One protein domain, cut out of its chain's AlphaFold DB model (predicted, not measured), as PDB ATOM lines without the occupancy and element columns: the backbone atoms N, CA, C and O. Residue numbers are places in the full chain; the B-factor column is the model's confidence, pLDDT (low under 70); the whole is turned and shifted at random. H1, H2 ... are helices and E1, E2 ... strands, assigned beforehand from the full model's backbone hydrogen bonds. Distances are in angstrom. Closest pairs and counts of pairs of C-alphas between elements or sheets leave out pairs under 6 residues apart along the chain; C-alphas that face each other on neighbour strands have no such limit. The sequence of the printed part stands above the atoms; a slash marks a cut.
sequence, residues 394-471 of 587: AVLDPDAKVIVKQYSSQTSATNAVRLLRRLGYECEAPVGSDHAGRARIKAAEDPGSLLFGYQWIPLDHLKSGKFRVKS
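This is residues 394 to 471 of the 587 residues of an uncharacterized protein of Thalassiosira oceanica (UniProt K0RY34). A small three-stranded sheet has H1 over one face; H2 packs on H1 and E3, and short H3 follows E3 away from H1. Printed are 78 residues with E1, E2, H1, H2, E3, H3, under half in these elements; the class is mixed. The antiparallel sheet runs E2, E1, E3. It is compact: radius of gyration of the C-alphas 11.6 A, spans 31 by 23 by 18 A.

Start at E1, residues 394 to 396, antiparallel to E2, residues 403 to 407, in a hairpin, N 395 to O 405 2.8 A, and to E3, residues 455 to 458, N 394 to O 457 2.8 A. H1, residues 410 to 422, is over E2 and E1, height over the sheet 11.3 A. H2, residues 436 to 443, touches H1 at a steep tilt of 66 degrees, C-alphas Thr 414 and Gly 437 closest, 5.4 A. E2, H1, H2, E3 form a split strand-helix-strand unit, E1 between its strands, crossover right-handed. H3, residues 459 to 463, only grazes the sheet. In H1, H2 and H3 every O i to N i+4 pair is within hydrogen-bond range.

Find C-alpha 394 at (-5.139, 37.180, -9.978), where E1 begins; H3 ends at C-alpha 463, (-0.174, 46.214, -13.153). H1 measures 18.3 A, E2 11.0 A.

The printed part has no cut; links H1 to H2 and H2 to E3 are long. No printed residue is under 70.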
ATOM      1  N   ALA A 394      -5.847  37.479 -11.212       97.81
ATOM      2  CA  ALA A 394      -5.139  37.180  -9.978       97.81
ATOM      3  C   ALA A 394      -6.136  37.056  -8.819       97.81
ATOM      4  O   ALA A 394      -7.188  37.686  -8.831       97.81
ATOM      5  N   VAL A 395      -5.786  36.239  -7.834       97.81
ATOM      6  CA  VAL A 395      -6.485  36.100  -6.558       97.81
ATOM      7  C   VAL A 395      -5.583  36.727  -5.510       97.81
ATOM      8  O   VAL A 395      -4.473  36.236  -5.289       97.81
ATOM      9  N   LEU A 396      -6.038  37.840  -4.949       97.12
ATOM     10  CA  LEU A 396      -5.368  38.621  -3.924       97.12
ATOM     11  C   LEU A 396      -5.989  38.282  -2.565       97.12
ATOM     12  O   LEU A 396      -7.211  38.296  -2.417       97.12
ATOM     13  N   ASP A 397      -5.136  37.990  -1.594       96.00
ATOM     14  CA  ASP A 397      -5.493  37.977  -0.181       96.00
ATOM     15  C   ASP A 397      -5.673  39.431   0.291       96.00
ATOM     16  O   ASP A 397      -4.715  40.214   0.200       96.00
ATOM     17  N   PRO A 398      -6.885  39.842   0.713       92.25
ATOM     18  CA  PRO A 398      -7.141  41.217   1.107       92.25
ATOM     19  C   PRO A 398      -6.462  41.581   2.427       92.25
ATOM     20  O   PRO A 398      -6.237  42.769   2.636       92.25
ATOM     21  N   ASP A 399      -6.095  40.622   3.278       88.06
ATOM     22  CA  ASP A 399      -5.524  40.881   4.600       88.06
ATOM     23  C   ASP A 399      -3.995  40.833   4.530       88.06
ATOM     24  O   ASP A 399      -3.327  41.827   4.820       88.06
ATOM     25  N   ALA A 400      -3.433  39.742   4.001       88.56
ATOM     26  CA  ALA A 400      -1.989  39.585   3.813       88.56
ATOM     27  C   ALA A 400      -1.422  40.392   2.622       88.56
ATOM     28  O   ALA A 400      -0.208  40.447   2.432       88.56
ATOM     29  N   LYS A 401      -2.279  41.013   1.794       89.62
ATOM     30  CA  LYS A 401      -1.923  41.818   0.601       89.62
ATOM     31  C   LYS A 401      -1.079  41.066  -0.450       89.62
ATOM     32  O   LYS A 401      -0.405  41.691  -1.271       89.62
ATOM     33  N   VAL A 402      -1.127  39.730  -0.471       92.94
ATOM     34  CA  VAL A 402      -0.337  38.869  -1.376       92.94
ATOM     35  C   VAL A 402      -1.183  38.197  -2.458       92.94
ATOM     36  O   VAL A 402      -2.349  37.863  -2.263       92.94
ATOM     37  N   ILE A 403      -0.583  37.951  -3.628       95.94
ATOM     38  CA  ILE A 403      -1.236  37.203  -4.711       95.94
ATOM     39  C   ILE A 403      -1.092  35.699  -4.446       95.94
ATOM     40  O   ILE A 403      -0.045  35.108  -4.716       95.94
ATOM     41  N   VAL A 404      -2.167  35.068  -3.980       96.25
ATOM     42  CA  VAL A 404      -2.229  33.628  -3.668       96.25
ATOM     43  C   VAL A 404      -2.308  32.781  -4.941       96.25
ATOM     44  O   VAL A 404      -1.751  31.680  -5.024       96.25
ATOM     45  N   LYS A 405      -2.989  33.280  -5.985       97.12
ATOM     46  CA  LYS A 405      -3.141  32.546  -7.250       97.12
ATOM     47  C   LYS A 405      -3.196  33.452  -8.470       97.12
ATOM     48  O   LYS A 405      -3.630  34.592  -8.410       97.12
ATOM     49  N   GLN A 406      -2.814  32.903  -9.619       96.88
ATOM     50  CA  GLN A 406      -2.981  33.543 -10.920       96.88
ATOM     51  C   GLN A 406      -3.542  32.538 -11.934       96.88
ATOM     52  O   GLN A 406      -3.001  31.445 -12.117       96.88
ATOM     53  N   TYR A 407      -4.612  32.931 -12.619       96.88
ATOM     54  CA  TYR A 407      -5.273  32.192 -13.686       96.88
ATOM     55  C   TYR A 407      -4.995  32.847 -15.037       96.88
ATOM     56  O   TYR A 407      -5.256  34.030 -15.242       96.88
ATOM     57  N   SER A 408      -4.528  32.049 -15.997       94.12
ATOM     58  CA  SER A 408      -4.167  32.479 -17.359       94.12
ATOM     59  C   SER A 408      -5.324  33.026 -18.210       94.12
ATOM     60  O   SER A 408      -5.098  33.483 -19.329       94.12
ATOM     61  N   SER A 409      -6.568  32.937 -17.730       93.88
ATOM     62  CA  SER A 409      -7.748  33.493 -18.390       93.88
ATOM     63  C   SER A 409      -8.925  33.621 -17.421       93.88
ATOM     64  O   SER A 409      -9.066  32.822 -16.494       93.88
ATOM     65  N   GLN A 410      -9.854  34.533 -17.707       93.00
ATOM     66  CA  GLN A 410     -11.123  34.630 -16.985       93.00
ATOM     67  C   GLN A 410     -11.929  33.317 -17.031       93.00
ATOM     68  O   GLN A 410     -12.607  32.980 -16.065       93.00
ATOM     69  N   THR A 411     -11.838  32.529 -18.111       92.50
ATOM     70  CA  THR A 411     -12.497  31.212 -18.193       92.50
ATOM     71  C   THR A 411     -11.878  30.201 -17.221       92.50
ATOM     72  O   THR A 411     -12.617  29.495 -16.543       92.50
ATOM     73  N   SER A 412     -10.546  30.153 -17.084       94.56
ATOM     74  CA  SER A 412      -9.899  29.276 -16.093       94.56
ATOM     75  C   SER A 412     -10.173  29.720 -14.654       94.56
ATOM     76  O   SER A 412     -10.419  28.861 -13.811       94.56
ATOM     77  N   ALA A 413     -10.253  31.028 -14.392       95.69
ATOM     78  CA  ALA A 413     -10.736  31.562 -13.116       95.69
ATOM     79  C   ALA A 413     -12.201  31.158 -12.838       95.69
ATOM     80  O   ALA A 413     -12.514  30.639 -11.771       95.69
ATOM     81  N   THR A 414     -13.089  31.287 -13.833       94.50
ATOM     82  CA  THR A 414     -14.509  30.886 -13.728       94.50
ATOM     83  C   THR A 414     -14.646  29.396 -13.402       94.50
ATOM     84  O   THR A 414     -15.462  29.013 -12.567       94.50
ATOM     85  N   ASN A 415     -13.828  28.545 -14.027       94.25
ATOM     86  CA  ASN A 415     -13.814  27.111 -13.746       94.25
ATOM     87  C   ASN A 415     -13.302  26.798 -12.332       94.25
ATOM     88  O   ASN A 415     -13.823  25.881 -11.703       94.25
ATOM     89  N   ALA A 416     -12.338  27.565 -11.812       95.81
ATOM     90  CA  ALA A 416     -11.864  27.416 -10.438       95.81
ATOM     91  C   ALA A 416     -12.942  27.791  -9.408       95.81
ATOM     92  O   ALA A 416     -13.198  27.000  -8.508       95.81
ATOM     93  N   VAL A 417     -13.650  28.914  -9.597       94.81
ATOM     94  CA  VAL A 417     -14.810  29.306  -8.765       94.81
ATOM     95  C   VAL A 417     -15.869  28.194  -8.724       94.81
ATOM     96  O   VAL A 417     -16.382  27.846  -7.662       94.81
ATOM     97  N   ARG A 418     -16.178  27.578  -9.875       92.50
ATOM     98  CA  ARG A 418     -17.119  26.444  -9.940       92.50
ATOM     99  C   ARG A 418     -16.594  25.199  -9.231       92.50
ATOM    100  O   ARG A 418     -17.388  24.486  -8.627       92.50
ATOM    101  N   LEU A 419     -15.295  24.914  -9.335       94.00
ATOM    102  CA  LEU A 419     -14.676  23.761  -8.685       94.00
ATOM    103  C   LEU A 419     -14.685  23.916  -7.161       94.00
ATOM    104  O   LEU A 419     -15.141  23.001  -6.488       94.00
ATOM    105  N   LEU A 420     -14.275  25.073  -6.635       94.19
ATOM    106  CA  LEU A 420     -14.315  25.375  -5.199       94.19
ATOM    107  C   LEU A 420     -15.733  25.198  -4.639       94.19
ATOM    108  O   LEU A 420     -15.935  24.427  -3.707       94.19
ATOM    109  N   ARG A 421     -16.747  25.777  -5.294       91.44
ATOM    110  CA  ARG A 421     -18.147  25.590  -4.877       91.44
ATOM    111  C   ARG A 421     -18.620  24.128  -4.950       91.44
ATOM    112  O   ARG A 421     -19.383  23.697  -4.096       91.44
ATOM    113  N   ARG A 422     -18.182  23.345  -5.946       90.44
ATOM    114  CA  ARG A 422     -18.487  21.896  -6.033       90.44
ATOM    115  C   ARG A 422     -17.804  21.069  -4.944       90.44
ATOM    116  O   ARG A 422     -18.291  19.991  -4.635       90.44
ATOM    117  N   LEU A 423     -16.694  21.559  -4.396       92.56
ATOM    118  CA  LEU A 423     -15.978  20.960  -3.270       92.56
ATOM    119  C   LEU A 423     -16.544  21.400  -1.905       92.56
ATOM    120  O   LEU A 423     -15.955  21.070  -0.884       92.56
ATOM    121  N   GLY A 424     -17.664  22.132  -1.878       92.88
ATOM    122  CA  GLY A 424     -18.328  22.553  -0.642       92.88
ATOM    123  C   GLY A 424     -17.755  23.813   0.007       92.88
ATOM    124  O   GLY A 424     -18.193  24.160   1.094       92.88
ATOM    125  N   TYR A 425     -16.819  24.519  -0.639       93.19
ATOM    126  CA  TYR A 425     -16.347  25.807  -0.123       93.19
ATOM    127  C   TYR A 425     -17.480  26.833  -0.188       93.19
ATOM    128  O   TYR A 425     -18.058  27.067  -1.259       93.19
ATOM    129  N   GLU A 426     -17.775  27.447   0.954       89.56
ATOM    130  CA  GLU A 426     -18.754  28.522   1.049       89.56
ATOM    131  C   GLU A 426     -18.278  29.751   0.274       89.56
ATOM    132  O   GLU A 426     -17.093  30.072   0.213       89.56
ATOM    133  N   CYS A 427     -19.230  30.409  -0.377       91.69
ATOM    134  CA  CYS A 427     -19.005  31.589  -1.190       91.69
ATOM    135  C   CYS A 427     -20.045  32.616  -0.764       91.69
ATOM    136  O   CYS A 427     -21.246  32.365  -0.884       91.69
ATOM    137  N   GLU A 428     -19.565  33.762  -0.298       89.56
ATOM    138  CA  GLU A 428     -20.318  34.912   0.207       89.56
ATOM    139  C   GLU A 428     -21.382  35.370  -0.803       89.56
ATOM    140  O   GLU A 428     -22.441  35.890  -0.459       89.56
ATOM    141  N   ALA A 429     -21.105  35.134  -2.086       85.31
ATOM    142  CA  ALA A 429     -21.955  35.484  -3.200       85.31
ATOM    143  C   ALA A 429     -22.626  34.236  -3.821       85.31
ATOM    144  O   ALA A 429     -21.936  33.376  -4.377       85.31
ATOM    145  N   PRO A 430     -23.972  34.141  -3.886       81.81
ATOM    146  CA  PRO A 430     -24.630  32.997  -4.513       81.81
ATOM    147  C   PRO A 430     -24.285  32.906  -6.011       81.81
ATOM    148  O   PRO A 430     -24.547  33.829  -6.797       81.81
ATOM    149  N   VAL A 431     -23.695  31.773  -6.412       78.50
ATOM    150  CA  VAL A 431     -23.239  31.479  -7.787       78.50
ATOM    151  C   VAL A 431     -24.266  30.600  -8.514       78.50
ATOM    152  O   VAL A 431     -24.006  29.438  -8.819       78.50
ATOM    153  N   GLY A 432     -25.464  31.130  -8.769       75.31
ATOM    154  CA  GLY A 432     -26.582  30.335  -9.304       75.31
ATOM    155  C   GLY A 432     -26.333  29.674 -10.670       75.31
ATOM    156  O   GLY A 432     -26.818  28.573 -10.903       75.31
ATOM    157  N   SER A 433     -25.565  30.307 -11.566       79.81
ATOM    158  CA  SER A 433     -25.405  29.841 -12.952       79.81
ATOM    159  C   SER A 433     -23.988  29.978 -13.511       79.81
ATOM    160  O   SER A 433     -23.136  30.710 -13.004       79.81
ATOM    161  N   ASP A 434     -23.760  29.309 -14.640       70.62
ATOM    162  CA  ASP A 434     -22.507  29.337 -15.395       70.62
ATOM    163  C   ASP A 434     -22.074  30.762 -15.795       70.62
ATOM    164  O   ASP A 434     -20.879  31.072 -15.814       70.62
ATOM    165  N   HIS A 435     -23.043  31.631 -16.098       80.31
ATOM    166  CA  HIS A 435     -22.815  33.038 -16.442       80.31
ATOM    167  C   HIS A 435     -22.568  33.900 -15.197       80.31
ATOM    168  O   HIS A 435     -21.749  34.823 -15.256       80.31
ATOM    169  N   ALA A 436     -23.184  33.556 -14.057       85.69
ATOM    170  CA  ALA A 436     -22.942  34.236 -12.788       85.69
ATOM    171  C   ALA A 436     -21.455  34.197 -12.410       85.69
ATOM    172  O   ALA A 436     -20.920  35.223 -12.017       85.69
ATOM    173  N   GLY A 437     -20.745  33.082 -12.624       88.88
ATOM    174  CA  GLY A 437     -19.311  32.985 -12.304       88.88
ATOM    175  C   GLY A 437     -18.430  34.066 -12.958       88.88
ATOM    176  O   GLY A 437     -17.534  34.599 -12.309       88.88
ATOM    177  N   ARG A 438     -18.712  34.467 -14.209       91.38
ATOM    178  CA  ARG A 438     -17.977  35.565 -14.874       91.38
ATOM    179  C   ARG A 438     -18.344  36.940 -14.323       91.38
ATOM    180  O   ARG A 438     -17.464  37.787 -14.205       91.38
ATOM    181  N   ALA A 439     -19.625  37.161 -14.022       92.94
ATOM    182  CA  ALA A 439     -20.101  38.408 -13.429       92.94
ATOM    183  C   ALA A 439     -19.575  38.578 -11.995       92.94
ATOM    184  O   ALA A 439     -19.119  39.657 -11.642       92.94
ATOM    185  N   ARG A 440     -19.540  37.494 -11.211       92.19
ATOM    186  CA  ARG A 440     -18.973  37.456  -9.859       92.19
ATOM    187  C   ARG A 440     -17.477  37.751  -9.852       92.19
ATOM    188  O   ARG A 440     -17.069  38.581  -9.065       92.19
ATOM    189  N   ILE A 441     -16.682  37.177 -10.762       94.69
ATOM    190  CA  ILE A 441     -15.249  37.526 -10.872       94.69
ATOM    191  C   ILE A 441     -15.042  39.015 -11.199       94.69
ATOM    192  O   ILE A 441     -14.046  39.579 -10.779       94.69
ATOM    193  N   LYS A 442     -15.964  39.660 -11.928       94.75
ATOM    194  CA  LYS A 442     -15.908  41.116 -12.140       94.75
ATOM    195  C   LYS A 442     -16.336  41.912 -10.906       94.75
ATOM    196  O   LYS A 442     -15.713  42.914 -10.614       94.75
ATOM    197  N   ALA A 443     -17.376  41.476 -10.194       93.94
ATOM    198  CA  ALA A 443     -17.801  42.114  -8.946       93.94
ATOM    199  C   ALA A 443     -16.732  41.984  -7.845       93.94
ATOM    200  O   ALA A 443     -16.508  42.916  -7.094       93.94
ATOM    201  N   ALA A 444     -16.008  40.865  -7.812       93.06
ATOM    202  CA  ALA A 444     -14.896  40.618  -6.896       93.06
ATOM    203  C   ALA A 444     -13.596  41.350  -7.255       93.06
ATOM    204  O   ALA A 444     -12.563  41.121  -6.626       93.06
ATOM    205  N   GLU A 445     -13.643  42.237  -8.248       95.50
ATOM    206  CA  GLU A 445     -12.666  43.307  -8.389       95.50
ATOM    207  C   GLU A 445     -12.865  44.376  -7.298       95.50
ATOM    208  O   GLU A 445     -11.885  44.971  -6.853       95.50
ATOM    209  N   ASP A 446     -14.097  44.570  -6.808       95.56
ATOM    210  CA  ASP A 446     -14.403  45.480  -5.705       95.56
ATOM    211  C   ASP A 446     -14.041  44.847  -4.345       95.56
ATOM    212  O   ASP A 446     -14.411  43.699  -4.075       95.56
ATOM    213  N   PRO A 447     -13.374  45.584  -3.435       94.81
ATOM    214  CA  PRO A 447     -12.881  45.038  -2.166       94.81
ATOM    215  C   PRO A 447     -13.982  44.610  -1.181       94.81
ATOM    216  O   PRO A 447     -13.707  43.864  -0.245       94.81
ATOM    217  N   GLY A 448     -15.224  45.063  -1.386       93.62
ATOM    218  CA  GLY A 448     -16.391  44.662  -0.592       93.62
ATOM    219  C   GLY A 448     -17.115  43.403  -1.091       93.62
ATOM    220  O   GLY A 448     -18.067  42.972  -0.450       93.62
ATOM    221  N   SER A 449     -16.714  42.817  -2.227       94.25
ATOM    222  CA  SER A 449     -17.396  41.670  -2.854       94.25
ATOM    223  C   SER A 449     -16.451  40.473  -3.021       94.25
ATOM    224  O   SER A 449     -16.250  39.976  -4.132       94.25
ATOM    225  N   LEU A 450     -15.875  39.999  -1.919       94.62
ATOM    226  CA  LEU A 450     -14.958  38.855  -1.914       94.62
ATOM    227  C   LEU A 450     -15.606  37.569  -2.479       94.62
ATOM    228  O   LEU A 450     -16.830  37.423  -2.545       94.62
ATOM    229  N   LEU A 451     -14.755  36.652  -2.942       95.38
ATOM    230  CA  LEU A 451     -15.121  35.298  -3.355       95.38
ATOM    231  C   LEU A 451     -14.189  34.295  -2.676       95.38
ATOM    232  O   LEU A 451     -13.005  34.200  -3.031       95.38
ATOM    233  N   PHE A 452     -14.760  33.500  -1.774       96.00
ATOM    234  CA  PHE A 452     -14.075  32.540  -0.908       96.00
ATOM    235  C   PHE A 452     -13.055  33.211   0.034       96.00
ATOM    236  O   PHE A 452     -11.994  32.646   0.279       96.00
ATOM    237  N   GLY A 453     -13.333  34.434   0.495       94.75
ATOM    238  CA  GLY A 453     -12.433  35.271   1.300       94.75
ATOM    239  C   GLY A 453     -11.416  36.090   0.494       94.75
ATOM    240  O   GLY A 453     -10.717  36.923   1.060       94.75
ATOM    241  N   TYR A 454     -11.333  35.906  -0.828       96.88
ATOM    242  CA  TYR A 454     -10.311  36.543  -1.666       96.88
ATOM    243  C   TYR A 454     -10.882  37.560  -2.656       96.88
ATOM    244  O   TYR A 454     -12.007  37.426  -3.140       96.88
ATOM    245  N   GLN A 455     -10.061  38.535  -3.043       96.56
ATOM    246  CA  GLN A 455     -10.371  39.508  -4.090       96.56
ATOM    247  C   GLN A 455      -9.838  39.010  -5.450       96.56
ATOM    248  O   GLN A 455      -8.695  38.563  -5.555       96.56
ATOM    249  N   TRP A 456     -10.649  39.055  -6.512       97.56
ATOM    250  CA  TRP A 456     -10.322  38.469  -7.823       97.56
ATOM    251  C   TRP A 456     -10.125  39.564  -8.877       97.56
ATOM    252  O   TRP A 456     -11.052  39.969  -9.571       97.56
ATOM    253  N   ILE A 457      -8.884  40.026  -9.024       97.44
ATOM    254  CA  ILE A 457      -8.549  41.246  -9.767       97.44
ATOM    255  C   ILE A 457      -7.956  40.894 -11.145       97.44
ATOM    256  O   ILE A 457      -7.059  40.042 -11.238       97.44
ATOM    257  N   PRO A 458      -8.373  41.545 -12.248       97.00
ATOM    258  CA  PRO A 458      -7.669  41.461 -13.524       97.00
ATOM    259  C   PRO A 458      -6.194  41.867 -13.385       97.00
ATOM    260  O   PRO A 458      -5.865  42.925 -12.855       97.00
ATOM    261  N   LEU A 459      -5.274  41.058 -13.912       95.62
ATOM    262  CA  LEU A 459      -3.833  41.299 -13.781       95.62
ATOM    263  C   LEU A 459      -3.403  42.644 -14.390       95.62
ATOM    264  O   LEU A 459      -2.439  43.254 -13.935       95.62
ATOM    265  N   ASP A 460      -4.110  43.120 -15.412       94.81
ATOM    266  CA  ASP A 460      -3.820  44.409 -16.037       94.81
ATOM    267  C   ASP A 460      -4.276  45.594 -15.162       94.81
ATOM    268  O   ASP A 460      -3.703  46.680 -15.255       94.81
ATOM    269  N   HIS A 461      -5.227  45.382 -14.246       95.88
ATOM    270  CA  HIS A 461      -5.634  46.369 -13.240       95.88
ATOM    271  C   HIS A 461      -4.618  46.407 -12.091       95.88
ATOM    272  O   HIS A 461      -4.163  47.490 -11.729       95.88
ATOM    273  N   LEU A 462      -4.132  45.240 -11.634       93.94
ATOM    274  CA  LEU A 462      -2.985  45.149 -10.715       93.94
ATOM    275  C   LEU A 462      -1.747  45.878 -11.263       93.94
ATOM    276  O   LEU A 462      -1.191  46.745 -10.597       93.94
ATOM    277  N   LYS A 463      -1.339  45.579 -12.505       92.31
ATOM    278  CA  LYS A 463      -0.174  46.214 -13.153       92.31
ATOM    279  C   LYS A 463      -0.311  47.723 -13.339       92.31
ATOM    280  O   LYS A 463       0.704  48.409 -13.399       92.31
ATOM    281  N   SER A 464      -1.531  48.227 -13.512       94.56
ATOM    282  CA  SER A 464      -1.785  49.660 -13.705       94.56
ATOM    283  C   SER A 464      -2.063  50.410 -12.401       94.56
ATOM    284  O   SER A 464      -2.311  51.612 -12.455       94.56
ATOM    285  N   GLY A 465      -2.046  49.729 -11.246       94.25
ATOM    286  CA  GLY A 465      -2.431  50.312  -9.958       94.25
ATOM    287  C   GLY A 465      -3.918  50.679  -9.866       94.25
ATOM    288  O   GLY A 465      -4.326  51.359  -8.933       94.25
ATOM    289  N   LYS A 466      -4.744  50.250 -10.830       93.38
ATOM    290  CA  LYS A 466      -6.177  50.574 -10.917       93.38
ATOM    291  C   LYS A 466      -7.025  49.542 -10.182       93.38
ATOM    292  O   LYS A 466      -7.927  48.949 -10.759       93.38
ATOM    293  N   PHE A 467      -6.705  49.309  -8.918       94.50
ATOM    294  CA  PHE A 467      -7.459  48.432  -8.031       94.50
ATOM    295  C   PHE A 467      -7.508  49.050  -6.635       94.50
ATOM    296  O   PHE A 467      -6.633  49.829  -6.262       94.50
ATOM    297  N   ARG A 468      -8.541  48.712  -5.867       94.31
ATOM    298  CA  ARG A 468      -8.658  49.080  -4.454       94.31
ATOM    299  C   ARG A 468      -8.561  47.803  -3.648       94.31
ATOM    300  O   ARG A 468      -9.355  46.906  -3.893       94.31
ATOM    301  N   VAL A 469      -7.622  47.706  -2.715       93.00
ATOM    302  CA  VAL A 469      -7.668  46.648  -1.695       93.00
ATOM    303  C   VAL A 469      -8.463  47.196  -0.522       93.00
ATOM    304  O   VAL A 469      -8.337  48.384  -0.229       93.00
ATOM    305  N   LYS A 470      -9.252  46.349   0.144       86.31
ATOM    306  CA  LYS A 470      -9.947  46.707   1.386       86.31
ATOM    307  C   LYS A 470      -8.920  47.311   2.349       86.31
ATOM    308  O   LYS A 470      -7.875  46.681   2.577       86.31
ATOM    309  N   SER A 471      -9.140  48.532   2.840       83.00
ATOM    310  CA  SER A 471      -8.262  49.044   3.890       83.00
ATOM    311  C   SER A 471      -8.505  48.219   5.158       83.00
ATOM    312  O   SER A 471      -9.579  47.647   5.347       83.00
TER     313      SER A 471